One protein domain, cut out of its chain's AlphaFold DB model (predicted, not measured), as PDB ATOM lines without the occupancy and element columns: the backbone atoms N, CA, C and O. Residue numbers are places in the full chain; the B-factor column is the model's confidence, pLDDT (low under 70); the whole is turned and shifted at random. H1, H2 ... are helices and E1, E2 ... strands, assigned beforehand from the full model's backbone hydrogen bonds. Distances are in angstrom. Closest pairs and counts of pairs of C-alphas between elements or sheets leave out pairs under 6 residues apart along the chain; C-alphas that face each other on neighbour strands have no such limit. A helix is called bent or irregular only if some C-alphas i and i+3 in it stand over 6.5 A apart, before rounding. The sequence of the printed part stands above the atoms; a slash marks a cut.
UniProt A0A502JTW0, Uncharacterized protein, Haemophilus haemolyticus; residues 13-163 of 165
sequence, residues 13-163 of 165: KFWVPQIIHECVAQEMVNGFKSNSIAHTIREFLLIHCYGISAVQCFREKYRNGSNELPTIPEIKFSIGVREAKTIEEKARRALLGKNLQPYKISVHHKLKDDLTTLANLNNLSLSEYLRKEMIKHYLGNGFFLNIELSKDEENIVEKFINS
ATOM      1  N   LYS A  13     -14.192 -34.695 -18.534       90.31
ATOM      2  CA  LYS A  13     -14.418 -35.839 -17.647       90.31
ATOM      3  C   LYS A  13     -15.338 -35.412 -16.511       90.31
ATOM      4  O   LYS A  13     -15.085 -34.394 -15.873       90.31
ATOM      5  N   PHE A  14     -16.398 -36.169 -16.276       90.06
ATOM      6  CA  PHE A  14     -17.337 -35.917 -15.185       90.06
ATOM      7  C   PHE A  14     -18.082 -37.201 -14.823       90.06
ATOM      8  O   PHE A  14     -17.959 -38.207 -15.516       90.06
ATOM      9  N   TRP A  15     -18.852 -37.186 -13.741       86.56
ATOM     10  CA  TRP A  15     -19.699 -38.312 -13.353       86.56
ATOM     11  C   TRP A  15     -21.120 -37.856 -13.057       86.56
ATOM     12  O   TRP A  15     -21.346 -36.723 -12.617       86.56
ATOM     13  N   VAL A  16     -22.063 -38.769 -13.268       85.69
ATOM     14  CA  VAL A  16     -23.485 -38.554 -13.008       85.69
ATOM     15  C   VAL A  16     -24.085 -39.689 -12.184       85.69
ATOM     16  O   VAL A  16     -23.513 -40.773 -12.124       85.69
ATOM     17  N   PRO A  17     -25.256 -39.481 -11.578       83.75
ATOM     18  CA  PRO A  17     -26.016 -40.553 -10.946       83.75
ATOM     19  C   PRO A  17     -26.577 -41.515 -11.997       83.75
ATOM     20  O   PRO A  17     -26.917 -41.101 -13.105       83.75
ATOM     21  N   GLN A  18     -26.761 -42.780 -11.637       81.31
ATOM     22  CA  GLN A  18     -27.295 -43.824 -12.516       81.31
ATOM     23  C   GLN A  18     -28.646 -43.451 -13.124       81.31
ATOM     24  O   GLN A  18     -28.860 -43.693 -14.304       81.31
ATOM     25  N   ILE A  19     -29.526 -42.808 -12.353       81.69
ATOM     26  CA  ILE A  19     -30.823 -42.348 -12.866       81.69
ATOM     27  C   ILE A  19     -30.654 -41.383 -14.050       81.69
ATOM     28  O   ILE A  19     -31.388 -41.464 -15.025       81.69
ATOM     29  N   ILE A  20     -29.629 -40.525 -14.023       87.75
ATOM     30  CA  ILE A  20     -29.316 -39.625 -15.140       87.75
ATOM     31  C   ILE A  20     -28.751 -40.406 -16.321       87.75
ATOM     32  O   ILE A  20     -29.121 -40.140 -17.459       87.75
ATOM     33  N   HIS A  21     -27.889 -41.390 -16.067       88.81
ATOM     34  CA  HIS A  21     -27.396 -42.275 -17.120       88.81
ATOM     35  C   HIS A  21     -28.540 -43.004 -17.841       88.81
ATOM     36  O   HIS A  21     -28.536 -43.087 -19.067       88.81
ATOM     37  N   GLU A  22     -29.535 -43.485 -17.096       84.81
ATOM     38  CA  GLU A  22     -30.725 -44.138 -17.645       84.81
ATOM     39  C   GLU A  22     -31.560 -43.177 -18.496       84.81
ATOM     40  O   GLU A  22     -31.958 -43.547 -19.599       84.81
ATOM     41  N   CYS A  23     -31.748 -41.927 -18.057       87.25
ATOM     42  CA  CYS A  23     -32.417 -40.903 -18.864       87.25
ATOM     43  C   CYS A  23     -31.672 -40.617 -20.179       87.25
ATOM     44  O   CYS A  23     -32.289 -40.600 -21.242       87.25
ATOM     45  N   VAL A  24     -30.343 -40.459 -20.130       88.94
ATOM     46  CA  VAL A  24     -29.511 -40.251 -21.331       88.94
ATOM     47  C   VAL A  24     -29.613 -41.452 -22.277       88.94
ATOM     48  O   VAL A  24     -29.722 -41.283 -23.491       88.94
ATOM     49  N   ALA A  25     -29.591 -42.676 -21.740       85.62
ATOM     50  CA  ALA A  25     -29.729 -43.894 -22.531       85.62
ATOM     51  C   ALA A  25     -31.114 -43.998 -23.194       85.62
ATOM     52  O   ALA A  25     -31.205 -44.394 -24.354       85.62
ATOM     53  N   GLN A  26     -32.184 -43.603 -22.499       83.50
ATOM     54  CA  GLN A  26     -33.534 -43.552 -23.067       83.50
ATOM     55  C   GLN A  26     -33.653 -42.503 -24.178       83.50
ATOM     56  O   GLN A  26     -34.223 -42.792 -25.229       83.50
ATOM     57  N   GLU A  27     -33.092 -41.307 -23.985       84.00
ATOM     58  CA  GLU A  27     -33.074 -40.267 -25.019       84.00
ATOM     59  C   GLU A  27     -32.297 -40.725 -26.257       84.00
ATOM     60  O   GLU A  27     -32.762 -40.544 -27.381       84.00
ATOM     61  N   MET A  28     -31.156 -41.393 -26.063       80.62
ATOM     62  CA  MET A  28     -30.382 -41.989 -27.152       80.62
ATOM     63  C   MET A  28     -31.214 -42.988 -27.975       80.62
ATOM     64  O   MET A  28     -31.100 -42.999 -29.198       80.62
ATOM     65  N   VAL A  29     -32.032 -43.828 -27.330       76.00
ATOM     66  CA  VAL A  29     -32.873 -44.830 -28.014       76.00
ATOM     67  C   VAL A  29     -34.053 -44.188 -28.749       76.00
ATOM     68  O   VAL A  29     -34.400 -44.625 -29.843       76.00
ATOM     69  N   ASN A  30     -34.664 -43.153 -28.167       69.38
ATOM     70  CA  ASN A  30     -35.891 -42.537 -28.686       69.38
ATOM     71  C   ASN A  30     -35.646 -41.347 -29.639       69.38
ATOM     72  O   ASN A  30     -36.587 -40.847 -30.257       69.38
ATOM     73  N   GLY A  31     -34.410 -40.851 -29.735       59.94
ATOM     74  CA  GLY A  31     -34.049 -39.672 -30.524       59.94
ATOM     75  C   GLY A  31     -34.048 -39.903 -32.043       59.94
ATOM     76  O   GLY A  31     -33.684 -40.962 -32.541       59.94
ATOM     77  N   PHE A  32     -34.395 -38.865 -32.814       52.41
ATOM     78  CA  PHE A  32     -34.515 -38.925 -34.283       52.41
ATOM     79  C   PHE A  32     -33.187 -38.821 -35.072       52.41
ATOM     80  O   PHE A  32     -33.228 -38.783 -36.304       52.41
ATOM     81  N   LYS A  33     -32.007 -38.731 -34.433       50.41
ATOM     82  CA  LYS A  33     -30.717 -38.517 -35.132       50.41
ATOM     83  C   LYS A  33     -29.501 -39.115 -34.396       50.41
ATOM     84  O   LYS A  33     -28.950 -38.478 -33.513       50.41
ATOM     85  N   SER A  34     -29.001 -40.256 -34.879       51.81
ATOM     86  CA  SER A  34     -27.687 -40.878 -34.586       51.81
ATOM     87  C   SER A  34     -27.356 -41.283 -33.129       51.81
ATOM     88  O   SER A  34     -27.682 -40.618 -32.154       51.81
ATOM     89  N   ASN A  35     -26.633 -42.402 -33.005       64.88
ATOM     90  CA  ASN A  35     -26.955 -43.510 -32.093       64.88
ATOM     91  C   ASN A  35     -25.936 -43.715 -30.947       64.88
ATOM     92  O   ASN A  35     -25.404 -44.817 -30.793       64.88
ATOM     93  N   SER A  36     -25.572 -42.683 -30.173       76.56
ATOM     94  CA  SER A  36     -24.659 -42.897 -29.030       76.56
ATOM     95  C   SER A  36     -24.871 -41.953 -27.850       76.56
ATOM     96  O   SER A  36     -25.097 -40.759 -28.032       76.56
ATOM     97  N   ILE A  37     -24.652 -42.476 -26.640       83.00
ATOM     98  CA  ILE A  37     -24.653 -41.725 -25.373       83.00
ATOM     99  C   ILE A  37     -23.767 -40.475 -25.465       83.00
ATOM    100  O   ILE A  37     -24.131 -39.402 -24.993       83.00
ATOM    101  N   ALA A  38     -22.600 -40.591 -26.103       83.06
ATOM    102  CA  ALA A  38     -21.676 -39.471 -26.222       83.06
ATOM    103  C   ALA A  38     -22.220 -38.347 -27.118       83.06
ATOM    104  O   ALA A  38     -21.912 -37.180 -26.875       83.06
ATOM    105  N   HIS A  39     -22.993 -38.690 -28.154       79.25
ATOM    106  CA  HIS A  39     -23.650 -37.705 -29.010       79.25
ATOM    107  C   HIS A  39     -24.754 -36.980 -28.240       79.25
ATOM    108  O   HIS A  39     -24.746 -35.754 -28.214       79.25
ATOM    109  N   THR A  40     -25.611 -37.728 -27.536       85.12
ATOM    110  CA  THR A  40     -26.669 -37.178 -26.674       85.12
ATOM    111  C   THR A  40     -26.099 -36.205 -25.642       85.12
ATOM    112  O   THR A  40     -26.560 -35.075 -25.525       85.12
ATOM    113  N   ILE A  41     -25.010 -36.583 -24.966       89.75
ATOM    114  CA  ILE A  41     -24.353 -35.695 -24.001       89.75
ATOM    115  C   ILE A  41     -23.785 -34.448 -24.684       89.75
ATOM    116  O   ILE A  41     -23.944 -33.349 -24.166       89.75
ATOM    117  N   ARG A  42     -23.130 -34.571 -25.846       87.19
ATOM    118  CA  ARG A  42     -22.620 -33.400 -26.582       87.19
ATOM    119  C   ARG A  42     -23.733 -32.443 -26.982       87.19
ATOM    120  O   ARG A  42     -23.543 -31.233 -26.887       87.19
ATOM    121  N   GLU A  43     -24.869 -32.974 -27.416       84.25
ATOM    122  CA  GLU A  43     -26.035 -32.162 -27.733       84.25
ATOM    123  C   GLU A  43     -26.548 -31.430 -26.491       84.25
ATOM    124  O   GLU A  43     -26.682 -30.209 -26.543       84.25
ATOM    125  N   PHE A  44     -26.707 -32.127 -25.360       90.75
ATOM    126  CA  PHE A  44     -27.034 -31.497 -24.080       90.75
ATOM    127  C   PHE A  44     -26.064 -30.350 -23.747       90.75
ATOM    128  O   PHE A  44     -26.504 -29.234 -23.482       90.75
ATOM    129  N   LEU A  45     -24.750 -30.586 -23.819       91.88
ATOM    130  CA  LEU A  45     -23.734 -29.577 -23.501       91.88
ATOM    131  C   LEU A  45     -23.828 -28.345 -24.412       91.88
ATOM    132  O   LEU A  45     -23.692 -27.214 -23.945       91.88
ATOM    133  N   LEU A  46     -24.068 -28.552 -25.709       87.88
ATOM    134  CA  LEU A  46     -24.225 -27.467 -26.677       87.88
ATOM    135  C   LEU A  46     -25.510 -26.669 -26.437       87.88
ATOM    136  O   LEU A  46     -25.464 -25.439 -26.450       87.88
ATOM    137  N   ILE A  47     -26.636 -27.350 -26.203       88.88
ATOM    138  CA  ILE A  47     -27.920 -26.706 -25.891       88.88
ATOM    139  C   ILE A  47     -27.802 -25.918 -24.590       88.88
ATOM    140  O   ILE A  47     -28.255 -24.780 -24.527       88.88
ATOM    141  N   HIS A  48     -27.170 -26.492 -23.570       92.50
ATOM    142  CA  HIS A  48     -26.964 -25.832 -22.286       92.50
ATOM    143  C   HIS A  48     -26.118 -24.562 -22.425       92.50
ATOM    144  O   HIS A  48     -26.465 -23.517 -21.884       92.50
ATOM    145  N   CYS A  49     -25.025 -24.629 -23.189       91.19
ATOM    146  CA  CYS A  49     -24.091 -23.513 -23.314       91.19
ATOM    147  C   CYS A  49     -24.570 -22.410 -24.277       91.19
ATOM    148  O   CYS A  49     -24.259 -21.240 -24.066       91.19
ATOM    149  N   TYR A  50     -25.293 -22.762 -25.346       88.69
ATOM    150  CA  TYR A  50     -25.602 -21.830 -26.444       88.69
ATOM    151  C   TYR A  50     -27.079 -21.777 -26.845       88.69
ATOM    152  O   TYR A  50     -27.451 -20.995 -27.722       88.69
ATOM    153  N   GLY A  51     -27.928 -22.592 -26.225       85.44
ATOM    154  CA  GLY A  51     -29.349 -22.686 -26.538       85.44
ATOM    155  C   GLY A  51     -29.662 -23.504 -27.794       85.44
ATOM    156  O   GLY A  51     -28.803 -23.842 -28.613       85.44
ATOM    157  N   ILE A  52     -30.952 -23.802 -27.968       81.25
ATOM    158  CA  ILE A  52     -31.450 -24.648 -29.063       81.25
ATOM    159  C   ILE A  52     -31.229 -24.025 -30.450       81.25
ATOM    160  O   ILE A  52     -30.898 -24.741 -31.394       81.25
ATOM    161  N   SER A  53     -31.351 -22.700 -30.577       74.38
ATOM    162  CA  SER A  53     -31.185 -21.993 -31.854       74.38
ATOM    163  C   SER A  53     -29.768 -22.147 -32.406       74.38
ATOM    164  O   SER A  53     -29.589 -22.370 -33.602       74.38
ATOM    165  N   ALA A  54     -28.754 -22.121 -31.535       70.94
ATOM    166  CA  ALA A  54     -27.377 -22.364 -31.945       70.94
ATOM    167  C   ALA A  54     -27.184 -23.804 -32.449       70.94
ATOM    168  O   ALA A  54     -26.542 -24.035 -33.472       70.94
ATOM    169  N   VAL A  55     -27.789 -24.789 -31.789       71.06
ATOM    170  CA  VAL A  55     -27.716 -26.189 -32.234       71.06
ATOM    171  C   VAL A  55     -28.447 -26.404 -33.562       71.06
ATOM    172  O   VAL A  55     -27.973 -27.160 -34.409       71.06
ATOM    173  N   GLN A  56     -29.568 -25.722 -33.790       71.44
ATOM    174  CA  GLN A  56     -30.299 -25.779 -35.058       71.44
ATOM    175  C   GLN A  56     -29.490 -25.189 -36.216       71.44
ATOM    176  O   GLN A  56     -29.305 -25.868 -37.223       71.44
ATOM    177  N   CYS A  57     -28.917 -23.998 -36.052       67.25
ATOM    178  CA  CYS A  57     -28.053 -23.403 -37.072       67.25
ATOM    179  C   CYS A  57     -26.786 -24.241 -37.325       67.25
ATOM    180  O   CYS A  57     -26.332 -24.348 -38.464       67.25
ATOM    181  N   PHE A  58     -26.232 -24.886 -36.289       66.12
ATOM    182  CA  PHE A  58     -25.150 -25.859 -36.457       66.12
ATOM    183  C   PHE A  58     -25.625 -27.016 -37.343       66.12
ATOM    184  O   PHE A  58     -25.037 -27.279 -38.386       66.12
ATOM    185  N   ARG A  59     -26.752 -27.648 -36.999       68.38
ATOM    186  CA  ARG A  59     -27.349 -28.736 -37.787       68.38
ATOM    187  C   ARG A  59     -27.608 -28.345 -39.238       68.38
ATOM    188  O   ARG A  59     -27.350 -29.155 -40.116       68.38
ATOM    189  N   GLU A  60     -28.105 -27.141 -39.497       64.44
ATOM    190  CA  GLU A  60     -28.349 -26.638 -40.853       64.44
ATOM    191  C   GLU A  60     -27.054 -26.487 -41.653       64.44
ATOM    192  O   GLU A  60     -26.996 -26.929 -42.799       64.44
ATOM    193  N   LYS A  61     -25.988 -25.961 -41.038       60.66
ATOM    194  CA  LYS A  61     -24.676 -25.811 -41.683       60.66
ATOM    195  C   LYS A  61     -24.098 -27.152 -42.157       60.66
ATOM    196  O   LYS A  61     -23.584 -27.219 -43.269       60.66
ATOM    197  N   TYR A  62     -24.231 -28.222 -41.366       54.72
ATOM    198  CA  TYR A  62     -23.765 -29.569 -41.753       54.72
ATOM    199  C   TYR A  62     -24.795 -30.378 -42.555       54.72
ATOM    200  O   TYR A  62     -24.430 -31.365 -43.185       54.72
ATOM    201  N   ARG A  63     -26.074 -29.975 -42.568       53.31
ATOM    202  CA  ARG A  63     -27.129 -30.587 -43.398       53.31
ATOM    203  C   ARG A  63     -27.136 -30.043 -44.828       53.31
ATOM    204  O   ARG A  63     -27.457 -30.785 -45.745       53.31
ATOM    205  N   ASN A  64     -26.782 -28.773 -45.015       46.22
ATOM    206  CA  ASN A  64     -26.832 -28.094 -46.315       46.22
ATOM    207  C   ASN A  64     -25.543 -28.268 -47.147       46.22
ATOM    208  O   ASN A  64     -25.459 -27.738 -48.251       46.22
ATOM    209  N   GLY A  65     -24.541 -28.989 -46.630       44.12
ATOM    210  CA  GLY A  65     -23.238 -29.186 -47.276       44.12
ATOM    211  C   GLY A  65     -23.154 -30.333 -48.289       44.12
ATOM    212  O   GLY A  65     -22.182 -30.377 -49.038       44.12
ATOM    213  N   SER A  66     -24.126 -31.250 -48.354       41.47
ATOM    214  CA  SER A  66     -24.057 -32.380 -49.290       41.47
ATOM    215  C   SER A  66     -25.404 -33.095 -49.479       41.47
ATOM    216  O   SER A  66     -26.090 -33.452 -48.524       41.47
ATOM    217  N   ASN A  67     -25.757 -33.360 -50.743       43.59
ATOM    218  CA  ASN A  67     -26.830 -34.297 -51.126       43.59
ATOM    219  C   ASN A  67     -26.477 -35.766 -50.819       43.59
ATOM    220  O   ASN A  67     -27.300 -36.658 -50.991       43.59
ATOM    221  N   GLU A  68     -25.268 -36.011 -50.332       44.69
ATOM    222  CA  GLU A  68     -24.839 -37.249 -49.702       44.69
ATOM    223  C   GLU A  68     -24.648 -36.908 -48.233       44.69
ATOM    224  O   GLU A  68     -23.712 -36.184 -47.913       44.69
ATOM    225  N   LEU A  69     -25.558 -37.323 -47.345       40.03
ATOM    226  CA  LEU A  69     -25.407 -37.119 -45.899       40.03
ATOM    227  C   LEU A  69     -23.951 -37.446 -45.529       40.03
ATOM    228  O   LEU A  69     -23.588 -38.620 -45.634       40.03
ATOM    229  N   PRO A  70     -23.105 -36.471 -45.134       40.25
ATOM    230  CA  PRO A  70     -21.810 -36.830 -44.618       40.25
ATOM    231  C   PRO A  70     -22.177 -37.536 -43.329       40.25
ATOM    232  O   PRO A  70     -22.777 -36.936 -42.429       40.25
ATOM    233  N   THR A  71     -21.925 -38.840 -43.278       43.62
ATOM    234  CA  THR A  71     -21.884 -39.580 -42.028       43.62
ATOM    235  C   THR A  71     -21.131 -38.672 -41.076       43.62
ATOM    236  O   THR A  71     -19.965 -38.364 -41.332       43.62
ATOM    237  N   ILE A  72     -21.834 -38.131 -40.068       44.69
ATOM    238  CA  ILE A  72     -21.212 -37.341 -39.004       44.69
ATOM    239  C   ILE A  72     -19.972 -38.151 -38.653       44.69
ATOM    240  O   ILE A  72     -20.164 -39.342 -38.373       44.69
ATOM    241  N   PRO A  73     -18.748 -37.596 -38.800       37.38
ATOM    242  CA  PRO A  73     -17.535 -38.396 -38.754       37.38
ATOM    243  C   PRO A  73     -17.646 -39.308 -37.544       37.38
ATOM    244  O   PRO A  73     -18.075 -38.839 -36.485       37.38
ATOM    245  N   GLU A  74     -17.394 -40.608 -37.724       38.88
ATOM    246  CA  GLU A  74     -17.390 -41.573 -36.628       38.88
ATOM    247  C   GLU A  74     -16.315 -41.124 -35.636       38.88
ATOM    248  O   GLU A  74     -15.148 -41.512 -35.693       38.88
ATOM    249  N   ILE A  75     -16.697 -40.212 -34.748       40.22
ATOM    250  CA  ILE A  75     -15.855 -39.712 -33.685       40.22
ATOM    251  C   ILE A  75     -15.714 -40.914 -32.769       40.22
ATOM    252  O   ILE A  75     -16.675 -41.352 -32.133       40.22
ATOM    253  N   LYS A  76     -14.524 -41.506 -32.778       31.31
ATOM    254  CA  LYS A  76     -14.198 -42.676 -31.975       31.31
ATOM    255  C   LYS A  76     -14.368 -42.308 -30.502       31.31
ATOM    256  O   LYS A  76     -13.570 -41.554 -29.952       31.31
ATOM    257  N   PHE A  77     -15.395 -42.853 -29.856       35.47
ATOM    258  CA  PHE A  77     -15.492 -42.868 -28.401       35.47
ATOM    259  C   PHE A  77     -15.084 -44.241 -27.908       35.47
ATOM    260  O   PHE A  77     -15.687 -45.249 -28.266       35.47
ATOM    261  N   SER A  78     -14.110 -44.281 -27.008       30.30
ATOM    262  CA  SER A  78     -14.054 -45.359 -26.036       30.30
ATOM    263  C   SER A  78     -15.091 -45.039 -24.962       30.30
ATOM    264  O   SER A  78     -14.833 -44.243 -24.057       30.30
ATOM    265  N   ILE A  79     -16.272 -45.652 -25.047       36.56
ATOM    266  CA  ILE A  79     -17.057 -45.873 -23.838       36.56
ATOM    267  C   ILE A  79     -16.182 -46.781 -22.968       36.56
ATOM    268  O   ILE A  79     -15.958 -47.945 -23.286       36.56
ATOM    269  N   GLY A  80     -15.652 -46.248 -21.872       32.09
ATOM    270  CA  GLY A  80     -15.000 -47.043 -20.835       32.09
ATOM    271  C   GLY A  80     -15.998 -47.907 -20.060       32.09
ATOM    272  O   GLY A  80     -15.831 -48.082 -18.861       32.09
ATOM    273  N   VAL A  81     -17.035 -48.452 -20.699       38.78
ATOM    274  CA  VAL A  81     -17.802 -49.567 -20.143       38.78
ATOM    275  C   VAL A  81     -16.955 -50.793 -20.438       38.78
ATOM    276  O   VAL A  81     -17.199 -51.560 -21.361       38.78
ATOM    277  N   ARG A  82     -15.899 -50.976 -19.642       35.84
ATOM    278  CA  ARG A  82     -15.467 -52.342 -19.382       35.84
ATOM    279  C   ARG A  82     -16.663 -52.990 -18.696       35.84
ATOM    280  O   ARG A  82     -17.051 -52.553 -17.612       35.84
ATOM    281  N   GLU A  83     -17.297 -53.976 -19.313       36.91
ATOM    282  CA  GLU A  83     -18.058 -54.944 -18.529       36.91
ATOM    283  C   GLU A  83     -17.127 -55.406 -17.406       36.91
ATOM    284  O   GLU A  83     -15.957 -55.696 -17.667       36.91
ATOM    285  N   ALA A  84     -17.581 -55.325 -16.153       40.66
ATOM    286  CA  ALA A  84     -16.753 -55.711 -15.017       40.66
ATOM    287  C   ALA A  84     -16.340 -57.173 -15.226       40.66
ATOM    288  O   ALA A  84     -17.192 -58.059 -15.176       40.66
ATOM    289  N   LYS A  85     -15.060 -57.417 -15.523       44.16
ATOM    290  CA  LYS A  85     -14.582 -58.765 -15.882       44.16
ATOM    291  C   LYS A  85     -14.393 -59.638 -14.646       44.16
ATOM    292  O   LYS A  85     -14.319 -60.857 -14.756       44.16
ATOM    293  N   THR A  86     -14.336 -59.016 -13.471       44.50
ATOM    294  CA  THR A  86     -14.020 -59.664 -12.201       44.50
ATOM    295  C   THR A  86     -15.023 -59.303 -11.112       44.50
ATOM    296  O   THR A  86     -15.556 -58.193 -11.048       44.50
ATOM    297  N   ILE A  87     -15.245 -60.261 -10.209       49.16
ATOM    298  CA  ILE A  87     -16.110 -60.134  -9.025       49.16
ATOM    299  C   ILE A  87     -15.673 -58.946  -8.157       49.16
ATOM    300  O   ILE A  87     -16.512 -58.223  -7.637       49.16
ATOM    301  N   GLU A  88     -14.372 -58.687  -8.091       43.38
ATOM    302  CA  GLU A  88     -13.760 -57.572  -7.364       43.38
ATOM    303  C   GLU A  88     -14.081 -56.203  -7.988       43.38
ATOM    304  O   GLU A  88     -14.336 -55.231  -7.287       43.38
ATOM    305  N   GLU A  89     -14.167 -56.126  -9.317       46.69
ATOM    306  CA  GLU A  89     -14.515 -54.908 -10.059       46.69
ATOM    307  C   GLU A  89     -16.023 -54.612  -9.957       46.69
ATOM    308  O   GLU A  89     -16.443 -53.456  -9.860       46.69
ATOM    309  N   LYS A  90     -16.835 -55.674  -9.892       45.47
ATOM    310  CA  LYS A  90     -18.273 -55.620  -9.601       45.47
ATOM    311  C   LYS A  90     -18.535 -55.226  -8.142       45.47
ATOM    312  O   LYS A  90     -19.398 -54.392  -7.893       45.47
ATOM    313  N   ALA A  91     -17.741 -55.742  -7.202       45.69
ATOM    314  CA  ALA A  91     -17.758 -55.350  -5.797       45.69
ATOM    315  C   ALA A  91     -17.286 -53.902  -5.605       45.69
ATOM    316  O   ALA A  91     -17.903 -53.171  -4.845       45.69
ATOM    317  N   ARG A  92     -16.286 -53.431  -6.365       47.31
ATOM    318  CA  ARG A  92     -15.844 -52.024  -6.366       47.31
ATOM    319  C   ARG A  92     -16.937 -51.073  -6.865       47.31
ATOM    320  O   ARG A  92     -17.099 -49.999  -6.303       47.31
ATOM    321  N   ARG A  93     -17.712 -51.478  -7.883       48.97
ATOM    322  CA  ARG A  93     -18.910 -50.750  -8.358       48.97
ATOM    323  C   ARG A  93     -20.085 -50.818  -7.379       48.97
ATOM    324  O   ARG A  93     -20.890 -49.899  -7.363       48.97
ATOM    325  N   ALA A  94     -20.177 -51.880  -6.582       44.72
ATOM    326  CA  ALA A  94     -21.191 -52.038  -5.540       44.72
ATOM    327  C   ALA A  94     -20.830 -51.317  -4.222       44.72
ATOM    328  O   ALA A  94     -21.735 -50.906  -3.504       44.72
ATOM    329  N   LEU A  95     -19.534 -51.131  -3.923       43.19
ATOM    330  CA  LEU A  95     -19.023 -50.353  -2.781       43.19
ATOM    331  C   LEU A  95     -19.176 -48.831  -2.963       43.19
ATOM    332  O   LEU A  95     -19.188 -48.117  -1.966       43.19
ATOM    333  N   LEU A  96     -19.326 -48.347  -4.206       47.28
ATOM    334  CA  LEU A  96     -19.802 -46.995  -4.564       47.28
ATOM    335  C   LEU A  96     -21.289 -46.856  -4.199       47.28
ATOM    336  O   LEU A  96     -22.139 -46.748  -5.083       47.28
ATOM    337  N   GLY A  97     -21.615 -47.010  -2.916       43.03
ATOM    338  CA  GLY A  97     -22.969 -47.032  -2.377       43.03
ATOM    339  C   GLY A  97     -23.857 -45.951  -2.995       43.03
ATOM    340  O   GLY A  97     -23.935 -44.843  -2.486       43.03
ATOM    341  N   LYS A  98     -24.603 -46.358  -4.036       51.31
ATOM    342  CA  LYS A  98     -25.404 -45.561  -4.985       51.31
ATOM    343  C   LYS A  98     -24.634 -45.031  -6.216       51.31
ATOM    344  O   LYS A  98     -24.550 -43.836  -6.460       51.31
ATOM    345  N   ASN A  99     -24.360 -45.953  -7.145       62.50
ATOM    346  CA  ASN A  99     -24.788 -45.804  -8.544       62.50
ATOM    347  C   ASN A  99     -24.257 -44.540  -9.276       62.50
ATOM    348  O   ASN A  99     -25.040 -43.716  -9.746       62.50
ATOM    349  N   LEU A 100     -22.933 -44.390  -9.405       71.81
ATOM    350  CA  LEU A 100     -22.296 -43.298 -10.161       71.81
ATOM    351  C   LEU A 100     -21.734 -43.780 -11.507       71.81
ATOM    352  O   LEU A 100     -21.018 -44.780 -11.565       71.81
ATOM    353  N   GLN A 101     -22.015 -43.042 -12.581       82.62
ATOM    354  CA  GLN A 101     -21.586 -43.339 -13.948       82.62
ATOM    355  C   GLN A 101     -20.575 -42.299 -14.454       82.62
ATOM    356  O   GLN A 101     -20.916 -41.115 -14.546       82.62
ATOM    357  N   PRO A 102     -19.331 -42.704 -14.781       86.00
ATOM    358  CA  PRO A 102     -18.316 -41.805 -15.311       86.00
ATOM    359  C   PRO A 102     -18.496 -41.569 -16.815       86.00
ATOM    360  O   PRO A 102     -18.738 -42.495 -17.590       86.00
ATOM    361  N   TYR A 103     -18.270 -40.332 -17.244       87.31
ATOM    362  CA  TYR A 103     -18.256 -39.918 -18.638       87.31
ATOM    363  C   TYR A 103     -16.942 -39.245 -19.010       87.31
ATOM    364  O   TYR A 103     -16.401 -38.419 -18.275       87.31
ATOM    365  N   LYS A 104     -16.456 -39.592 -20.202       88.81
ATOM    366  CA  LYS A 104     -15.329 -38.960 -20.887       88.81
ATOM    367  C   LYS A 104     -15.812 -38.567 -22.279       88.81
ATOM    368  O   LYS A 104     -16.079 -39.442 -23.101       88.81
ATOM    369  N   ILE A 105     -15.971 -37.270 -22.523       88.56
ATOM    370  CA  ILE A 105     -16.602 -36.746 -23.737       88.56
ATOM    371  C   ILE A 105     -15.641 -35.802 -24.442       88.56
ATOM    372  O   ILE A 105     -15.302 -34.745 -23.912       88.56
ATOM    373  N   SER A 106     -15.217 -36.182 -25.645       87.88
ATOM    374  CA  SER A 106     -14.483 -35.307 -26.549       87.88
ATOM    375  C   SER A 106     -15.378 -34.164 -27.029       87.88
ATOM    376  O   SER A 106     -16.490 -34.403 -27.503       87.88
ATOM    377  N   VAL A 107     -14.904 -32.929 -26.890       86.38
ATOM    378  CA  VAL A 107     -15.585 -31.673 -27.245       86.38
ATOM    379  C   VAL A 107     -14.587 -30.722 -27.906       86.38
ATOM    380  O   VAL A 107     -13.382 -30.936 -27.830       86.38
ATOM    381  N   HIS A 108     -15.079 -29.659 -28.531       87.56
ATOM    382  CA  HIS A 108     -14.237 -28.551 -28.980       87.56
ATOM    383  C   HIS A 108     -13.762 -27.720 -27.770       87.56
ATOM    384  O   HIS A 108     -14.584 -27.420 -26.898       87.56
ATOM    385  N   HIS A 109     -12.492 -27.295 -27.726       88.19
ATOM    386  CA  HIS A 109     -11.911 -26.508 -26.620       88.19
ATOM    387  C   HIS A 109     -12.786 -25.328 -26.197       88.19
ATOM    388  O   HIS A 109     -13.150 -25.234 -25.033       88.19
ATOM    389  N   LYS A 110     -13.272 -24.528 -27.157       89.25
ATOM    390  CA  LYS A 110     -14.201 -23.425 -26.876       89.25
ATOM    391  C   LYS A 110     -15.431 -23.831 -26.047       89.25
ATOM    392  O   LYS A 110     -15.792 -23.114 -25.125       89.25
ATOM    393  N   LEU A 111     -16.071 -24.969 -26.347       89.81
ATOM    394  CA  LEU A 111     -17.205 -25.447 -25.543       89.81
ATOM    395  C   LEU A 111     -16.758 -25.794 -24.118       89.81
ATOM    396  O   LEU A 111     -17.459 -25.461 -23.170       89.81
ATOM    397  N   LYS A 112     -15.595 -26.431 -23.953       93.00
ATOM    398  CA  LYS A 112     -15.043 -26.716 -22.624       93.00
ATOM    399  C   LYS A 112     -14.716 -25.435 -21.857       93.00
ATOM    400  O   LYS A 112     -15.048 -25.364 -20.678       93.00
ATOM    401  N   ASP A 113     -14.109 -24.446 -22.499       94.38
ATOM    402  CA  ASP A 113     -13.726 -23.174 -21.880       94.38
ATOM    403  C   ASP A 113     -14.962 -22.372 -21.451       94.38
ATOM    404  O   ASP A 113     -15.038 -21.895 -20.315       94.38
ATOM    405  N   ASP A 114     -15.970 -22.298 -22.322       94.75
ATOM    406  CA  ASP A 114     -17.222 -21.598 -22.040       94.75
ATOM    407  C   ASP A 114     -17.993 -22.306 -20.899       94.75
ATOM    408  O   ASP A 114     -18.421 -21.658 -19.942       94.75
ATOM    409  N   LEU A 115     -18.070 -23.647 -20.898       96.31
ATOM    410  CA  LEU A 115     -18.644 -24.417 -19.781       96.31
ATOM    411  C   LEU A 115     -17.844 -24.271 -18.478       96.31
ATOM    412  O   LEU A 115     -18.431 -24.219 -17.398       96.31
ATOM    413  N   THR A 116     -16.513 -24.201 -18.557       96.44
ATOM    414  CA  THR A 116     -15.646 -23.987 -17.386       96.44
ATOM    415  C   THR A 116     -15.882 -22.601 -16.797       96.44
ATOM    416  O   THR A 116     -15.978 -22.451 -15.583       96.44
ATOM    417  N   THR A 117     -16.063 -21.594 -17.650       96.88
ATOM    418  CA  THR A 117     -16.426 -20.236 -17.229       96.88
ATOM    419  C   THR A 117     -17.775 -20.229 -16.509       96.88
ATOM    420  O   THR A 117     -17.888 -19.647 -15.431       96.88
ATOM    421  N   LEU A 118     -18.782 -20.932 -17.039       96.56
ATOM    422  CA  LEU A 118     -20.085 -21.082 -16.379       96.56
ATOM    423  C   LEU A 118     -19.986 -21.803 -15.024       96.56
ATOM    424  O   LEU A 118     -20.651 -21.397 -14.067       96.56
ATOM    425  N   ALA A 119     -19.147 -22.836 -14.922       96.62
ATOM    426  CA  ALA A 119     -18.893 -23.541 -13.668       96.62
ATOM    427  C   ALA A 119     -18.246 -22.619 -12.619       96.62
ATOM    428  O   ALA A 119     -18.747 -22.513 -11.497       96.62
ATOM    429  N   ASN A 120     -17.215 -21.868 -13.020       96.75
ATOM    430  CA  ASN A 120     -16.521 -20.905 -12.165       96.75
ATOM    431  C   ASN A 120     -17.459 -19.799 -11.660       96.75
ATOM    432  O   ASN A 120     -17.421 -19.460 -10.482       96.75
ATOM    433  N   LEU A 121     -18.359 -19.287 -12.509       97.00
ATOM    434  CA  LEU A 121     -19.380 -18.305 -12.111       97.00
ATOM    435  C   LEU A 121     -20.355 -18.838 -11.046       97.00
ATOM    436  O   LEU A 121     -20.958 -18.054 -10.317       97.00
ATOM    437  N   ASN A 122     -20.507 -20.162 -10.945       93.56
ATOM    438  CA  ASN A 122     -21.329 -20.828  -9.934       93.56
ATOM    439  C   ASN A 122     -20.515 -21.327  -8.726       93.56
ATOM    440  O   ASN A 122     -21.093 -21.965  -7.849       93.56
ATOM    441  N   ASN A 123     -19.209 -21.038  -8.662       94.56
ATOM    442  CA  ASN A 123     -18.278 -21.552  -7.649       94.56
ATOM    443  C   ASN A 123     -18.277 -23.089  -7.554       94.56
ATOM    444  O   ASN A 123     -18.219 -23.651  -6.463       94.56
ATOM    445  N   LEU A 124     -18.377 -23.772  -8.698       92.25
ATOM    446  CA  LEU A 124     -18.363 -25.232  -8.794       92.25
ATOM    447  C   LEU A 124     -17.222 -25.688  -9.700       92.25
ATOM    448  O   LEU A 124     -16.872 -25.003 -10.663       92.25
ATOM    449  N   SER A 125     -16.693 -26.889  -9.460       92.56
ATOM    450  CA  SER A 125     -15.863 -27.546 -10.471       92.56
ATOM    451  C   SER A 125     -16.694 -27.855 -11.722       92.56
ATOM    452  O   SER A 125     -17.913 -28.043 -11.652       92.56
ATOM    453  N   LEU A 126     -16.039 -27.984 -12.881       94.19
ATOM    454  CA  LEU A 126     -16.730 -28.333 -14.127       94.19
ATOM    455  C   LEU A 126     -17.544 -29.632 -13.988       94.19
ATOM    456  O   LEU A 126     -18.671 -29.704 -14.472       94.19
ATOM    457  N   SER A 127     -17.020 -30.647 -13.291       90.94
ATOM    458  CA  SER A 127     -17.752 -31.903 -13.097       90.94
ATOM    459  C   SER A 127     -18.999 -31.732 -12.226       90.94
ATOM    460  O   SER A 127     -20.013 -32.362 -12.522       90.94
ATOM    461  N   GLU A 128     -18.929 -30.962 -11.140       90.19
ATOM    462  CA  GLU A 128     -20.080 -30.733 -10.256       90.19
ATOM    463  C   GLU A 128     -21.144 -29.893 -10.945       90.19
ATOM    464  O   GLU A 128     -22.331 -30.217 -10.879       90.19
ATOM    465  N   TYR A 129     -20.705 -28.855 -11.658       94.62
ATOM    466  CA  TYR A 129     -21.568 -27.998 -12.449       94.62
ATOM    467  C   TYR A 129     -22.354 -28.814 -13.477       94.62
ATOM    468  O   TYR A 129     -23.583 -28.822 -13.448       94.62
ATOM    469  N   LEU A 130     -21.664 -29.584 -14.323       94.62
ATOM    470  CA  LEU A 130     -22.320 -30.386 -15.359       94.62
ATOM    471  C   LEU A 130     -23.274 -31.426 -14.778       94.62
ATOM    472  O   LEU A 130     -24.364 -31.617 -15.311       94.62
ATOM    473  N   ARG A 131     -22.916 -32.065 -13.661       90.31
ATOM    474  CA  ARG A 131     -23.816 -33.000 -12.979       90.31
ATOM    475  C   ARG A 131     -25.100 -32.315 -12.524       90.31
ATOM    476  O   ARG A 131     -26.183 -32.847 -12.755       90.31
ATOM    477  N   LYS A 132     -24.983 -31.148 -11.886       90.00
ATOM    478  CA  LYS A 132     -26.130 -30.372 -11.402       90.00
ATOM    479  C   LYS A 132     -27.040 -29.956 -12.556       90.00
ATOM    480  O   LYS A 132     -28.255 -30.096 -12.451       90.00
ATOM    481  N   GLU A 133     -26.461 -29.495 -13.660       93.38
ATOM    482  CA  GLU A 133     -27.227 -29.078 -14.835       93.38
ATOM    483  C   GLU A 133     -27.883 -30.265 -15.555       93.38
ATOM    484  O   GLU A 133     -29.047 -30.170 -15.935       93.38
ATOM    485  N   MET A 134     -27.220 -31.423 -15.647       92.12
ATOM    486  CA  MET A 134     -27.848 -32.638 -16.184       92.12
ATOM    487  C   MET A 134     -29.005 -33.132 -15.309       92.12
ATOM    488  O   MET A 134     -30.036 -33.536 -15.840       92.12
ATOM    489  N   ILE A 135     -28.877 -33.067 -13.978       88.56
ATOM    490  CA  ILE A 135     -29.980 -33.412 -13.068       88.56
ATOM    491  C   ILE A 135     -31.186 -32.508 -13.325       88.56
ATOM    492  O   ILE A 135     -32.291 -33.011 -13.519       88.56
ATOM    493  N   LYS A 136     -30.976 -31.190 -13.400       89.94
ATOM    494  CA  LYS A 136     -32.053 -30.240 -13.703       89.94
ATOM    495  C   LYS A 136     -32.669 -30.475 -15.079       89.94
ATOM    496  O   LYS A 136     -33.877 -30.335 -15.225       89.94
ATOM    497  N   HIS A 137     -31.857 -30.815 -16.075       90.94
ATOM    498  CA  HIS A 137     -32.321 -31.040 -17.439       90.94
ATOM    499  C   HIS A 137     -33.224 -32.271 -17.549       90.94
ATOM    500  O   HIS A 137     -34.317 -32.176 -18.095       90.94
ATOM    501  N   TYR A 138     -32.786 -33.405 -17.001       88.25
ATOM    502  CA  TYR A 138     -33.508 -34.670 -17.142       88.25
ATOM    503  C   TYR A 138     -34.631 -34.856 -16.123       88.25
ATOM    504  O   TYR A 138     -35.649 -35.462 -16.443       88.25
ATOM    505  N   LEU A 139     -34.458 -34.356 -14.899       85.94
ATOM    506  CA  LEU A 139     -35.389 -34.602 -13.790       85.94
ATOM    507  C   LEU A 139     -36.155 -33.340 -13.369       85.94
ATOM    508  O   LEU A 139     -37.090 -33.415 -12.571       85.94
ATOM    509  N   GLY A 140     -35.799 -32.181 -13.925       82.56
ATOM    510  CA  GLY A 140     -36.417 -30.901 -13.607       82.56
ATOM    511  C   GLY A 140     -35.894 -30.271 -12.313       82.56
ATOM    512  O   GLY A 140     -35.236 -30.895 -11.482       82.56
ATOM    513  N   ASN A 141     -36.240 -28.999 -12.107       78.19
ATOM    514  CA  ASN A 141     -35.814 -28.221 -10.933       78.19
ATOM    515  C   ASN A 141     -36.454 -28.678  -9.609       78.19
ATOM    516  O   ASN A 141     -36.007 -28.261  -8.545       78.19
ATOM    517  N   GLY A 142     -37.504 -29.504  -9.662       72.00
ATOM    518  CA  GLY A 142     -38.135 -30.085  -8.472       72.00
ATOM    519  C   GLY A 142     -37.363 -31.271  -7.889       72.00
ATOM    520  O   GLY A 142     -37.666 -31.709  -6.782       72.00
ATOM    521  N   PHE A 143     -36.367 -31.789  -8.613       65.06
ATOM    522  CA  PHE A 143     -35.608 -32.963  -8.208       65.06
ATOM    523  C   PHE A 143     -34.247 -32.553  -7.636       65.06
ATOM    524  O   PHE A 143     -33.248 -32.428  -8.346       65.06
ATOM    525  N   PHE A 144     -34.203 -32.332  -6.323       58.66
ATOM    526  CA  PHE A 144     -32.954 -32.103  -5.600       58.66
ATOM    527  C   PHE A 144     -32.374 -33.436  -5.134       58.66
ATOM    528  O   PHE A 144     -32.728 -33.953  -4.076       58.66
ATOM    529  N   LEU A 145     -31.458 -33.995  -5.923       60.91
ATOM    530  CA  LEU A 145     -30.612 -35.080  -5.443       60.91
ATOM    531  C   LEU A 145     -29.467 -34.476  -4.618       60.91
ATOM    532  O   LEU A 145     -28.466 -34.029  -5.177       60.91
ATOM    533  N   ASN A 146     -29.611 -34.462  -3.290       57.34
ATOM    534  CA  ASN A 146     -28.469 -34.281  -2.392       57.34
ATOM    535  C   ASN A 146     -27.643 -35.568  -2.426       57.34
ATOM    536  O   ASN A 146     -27.892 -36.512  -1.678       57.34
ATOM    537  N   ILE A 147     -26.712 -35.629  -3.373       63.62
ATOM    538  CA  ILE A 147     -25.777 -36.744  -3.505       63.62
ATOM    539  C   ILE A 147     -24.548 -36.365  -2.715       63.62
ATOM    540  O   ILE A 147     -23.636 -35.726  -3.235       63.62
ATOM    541  N   GLU A 148     -24.567 -36.733  -1.444       63.94
ATOM    542  CA  GLU A 148     -23.361 -36.748  -0.634       63.94
ATOM    543  C   GLU A 148     -22.549 -37.973  -1.044       63.94
ATOM    544  O   GLU A 148     -23.019 -39.107  -0.939       63.94
ATOM    545  N   LEU A 149     -21.354 -37.723  -1.574       64.75
ATOM    546  CA  LEU A 149     -20.382 -38.774  -1.808       64.75
ATOM    547  C   LEU A 149     -19.778 -39.197  -0.471       64.75
ATOM    548  O   LEU A 149     -19.459 -38.362   0.374       64.75
ATOM    549  N   SER A 150     -19.560 -40.493  -0.286       71.00
ATOM    550  CA  SER A 150     -18.644 -40.948   0.755       71.00
ATOM    551  C   SER A 150     -17.198 -40.595   0.383       71.00
ATOM    552  O   SER A 150     -16.853 -40.467  -0.792       71.00
ATOM    553  N   LYS A 151     -16.312 -40.492   1.381       72.94
ATOM    554  CA  LYS A 151     -14.884 -40.171   1.174       72.94
ATOM    555  C   LYS A 151     -14.190 -41.106   0.181       72.94
ATOM    556  O   LYS A 151     -13.297 -40.697  -0.558       72.94
ATOM    557  N   ASP A 152     -14.583 -42.376   0.160       71.44
ATOM    558  CA  ASP A 152     -14.034 -43.348  -0.785       71.44
ATOM    559  C   ASP A 152     -14.476 -43.044  -2.222       71.44
ATOM    560  O   ASP A 152     -13.685 -43.167  -3.159       71.44
ATOM    561  N   GLU A 153     -15.712 -42.585  -2.405       67.88
ATOM    562  CA  GLU A 153     -16.252 -42.198  -3.707       67.88
ATOM    563  C   GLU A 153     -15.653 -40.880  -4.198       67.88
ATOM    564  O   GLU A 153     -15.307 -40.788  -5.375       67.88
ATOM    565  N   GLU A 154     -15.445 -39.908  -3.305       76.19
ATOM    566  CA  GLU A 154     -14.704 -38.672  -3.596       76.19
ATOM    567  C   GLU A 154     -13.306 -38.995  -4.134       76.19
ATOM    568  O   GLU A 154     -12.946 -38.563  -5.230       76.19
ATOM    569  N   ASN A 155     -12.564 -39.863  -3.444       76.75
ATOM    570  CA  ASN A 155     -11.233 -40.298  -3.875       76.75
ATOM    571  C   ASN A 155     -11.246 -40.996  -5.247       76.75
ATOM    572  O   ASN A 155     -10.317 -40.842  -6.045       76.75
ATOM    573  N   ILE A 156     -12.267 -41.809  -5.535       76.44
ATOM    574  CA  ILE A 156     -12.409 -42.485  -6.834       76.44
ATOM    575  C   ILE A 156     -12.697 -41.468  -7.942       76.44
ATOM    576  O   ILE A 156     -12.102 -41.546  -9.021       76.44
ATOM    577  N   VAL A 157     -13.598 -40.526  -7.675       78.81
ATOM    578  CA  VAL A 157     -13.972 -39.443  -8.584       78.81
ATOM    579  C   VAL A 157     -12.772 -38.562  -8.900       78.81
ATOM    580  O   VAL A 157     -12.495 -38.329 -10.076       78.81
ATOM    581  N   GLU A 158     -12.034 -38.116  -7.886       81.12
ATOM    582  CA  GLU A 158     -10.852 -37.274  -8.066       81.12
ATOM    583  C   GLU A 158      -9.793 -37.979  -8.910       81.12
ATOM    584  O   GLU A 158      -9.284 -37.408  -9.875       81.12
ATOM    585  N   LYS A 159      -9.512 -39.258  -8.622       81.12
ATOM    586  CA  LYS A 159      -8.587 -40.065  -9.432       81.12
ATOM    587  C   LYS A 159      -9.045 -40.180 -10.882       81.12
ATOM    588  O   LYS A 159      -8.216 -40.131 -11.785       81.12
ATOM    589  N   PHE A 160     -10.345 -40.341 -11.127       79.94
ATOM    590  CA  PHE A 160     -10.877 -40.400 -12.487       79.94
ATOM    591  C   PHE A 160     -10.729 -39.060 -13.215       79.94
ATOM    592  O   PHE A 160     -10.218 -39.036 -14.338       79.94
ATOM    593  N   ILE A 161     -11.132 -37.959 -12.578       79.94
ATOM    594  CA  ILE A 161     -11.064 -36.609 -13.153       79.94
ATOM    595  C   ILE A 161      -9.615 -36.238 -13.488       79.94
ATOM    596  O   ILE A 161      -9.355 -35.768 -14.595       79.94
ATOM    597  N   ASN A 162      -8.681 -36.530 -12.580       81.44
ATOM    598  CA  ASN A 162      -7.268 -36.166 -12.701       81.44
ATOM    599  C   ASN A 162      -6.416 -37.196 -13.463       81.44
ATOM    600  O   ASN A 162      -5.226 -36.976 -13.664       81.44
ATOM    601  N   SER A 163      -6.986 -38.332 -13.878       79.25
ATOM    602  CA  SER A 163      -6.235 -39.338 -14.636       79.25
ATOM    603  C   SER A 163      -5.802 -38.801 -16.006       79.25
ATOM    604  O   SER A 163      -6.638 -38.357 -16.800       79.25
TER     605      SER A 163
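This is residues 13 to 163 of the 165 residues of an uncharacterized protein of Haemophilus haemolyticus (UniProt A0A502JTW0). A short antiparallel ribbon of two strands, E1 and E2, forms the core, with H1 and H2a packed near E2, H5 along E1, and H6 by both strands. H4 closes the group beyond H2a and H5, while H2b reaches outward and a long link loops from it to H3; residues 64 to 69 and 85 to 91 stick out. The printed part has 151 residues, mostly helix, in the order E1, H1, H2, H3, E2, H4, H5, H6: six named helices and two named strands. It is compact, with a radius of gyration of the C-alphas of 16.8 A and spans of 52 by 39 by 30 A.

E1, residues 13 to 17, and E2, residues 100 to 107, are antiparallel neighbours at 144 degrees; N 16 and O 101 are 2.9 A apart and N 103 and O 14 2.8 A, within hydrogen-bond range. The closest C-alphas of E1 and H5, residues 126 to 139, are those of Phe 14 and Ser 127, 4.5 A apart. Those of E1 and H6, residues 151 to 162, are Lys 13 and Ile 161, 5.7 A apart. H2, residues 37 to 63, was assigned as one helix by its hydrogen bonds but is bent: C-alphas 49 and 52 are 9.4 A apart, and its arms H2a, residues 37 to 49, and H2b, residues 52 to 63, stand at a steep tilt of 54 degrees. The closest C-alphas of H2a and E2 are those of Ala 38 and Ile 105, 6.3 A apart. H1, residues 18 to 30, touches H2a with residues 24 to 28 alone, about perpendicular at 81 degrees, closest at Met 28 and Ile 37, whose C-alphas are 6.0 A apart. H4, residues 109 to 121, touches H5 about perpendicular at 86 degrees, the closest C-alphas being those of Ala 119 and Leu 126, 5.3 A apart. H3, residues 87 to 95, touches no helix. In H1, H2a, H2b, H3, H4, H5 and H6 every O i to N i+4 pair is within hydrogen-bond range.

E1 begins at C-alpha 13, (-14.418, -35.839, -17.647), and is 14.2 A long; E2 is 21.7 A. H1 is 18.4 A, H2a 18.3 A, H2b 16.1 A, H3 12.0 A, H4 18.3 A, H5 19.7 A and H6 16.3 A long, H6 ending at C-alpha 162, (-7.268, -36.166, -12.701).

The C-alphas of Asn 67 and Lys 151 are the two farthest apart, 54.0 A. The printed part has no cut; the links H2 to H3 and H5 to H6 are long. The mean pLDDT of the printed part is 72.2, with residues 30 to 35, 57 to 99, 143 to 149 and 153 under 70.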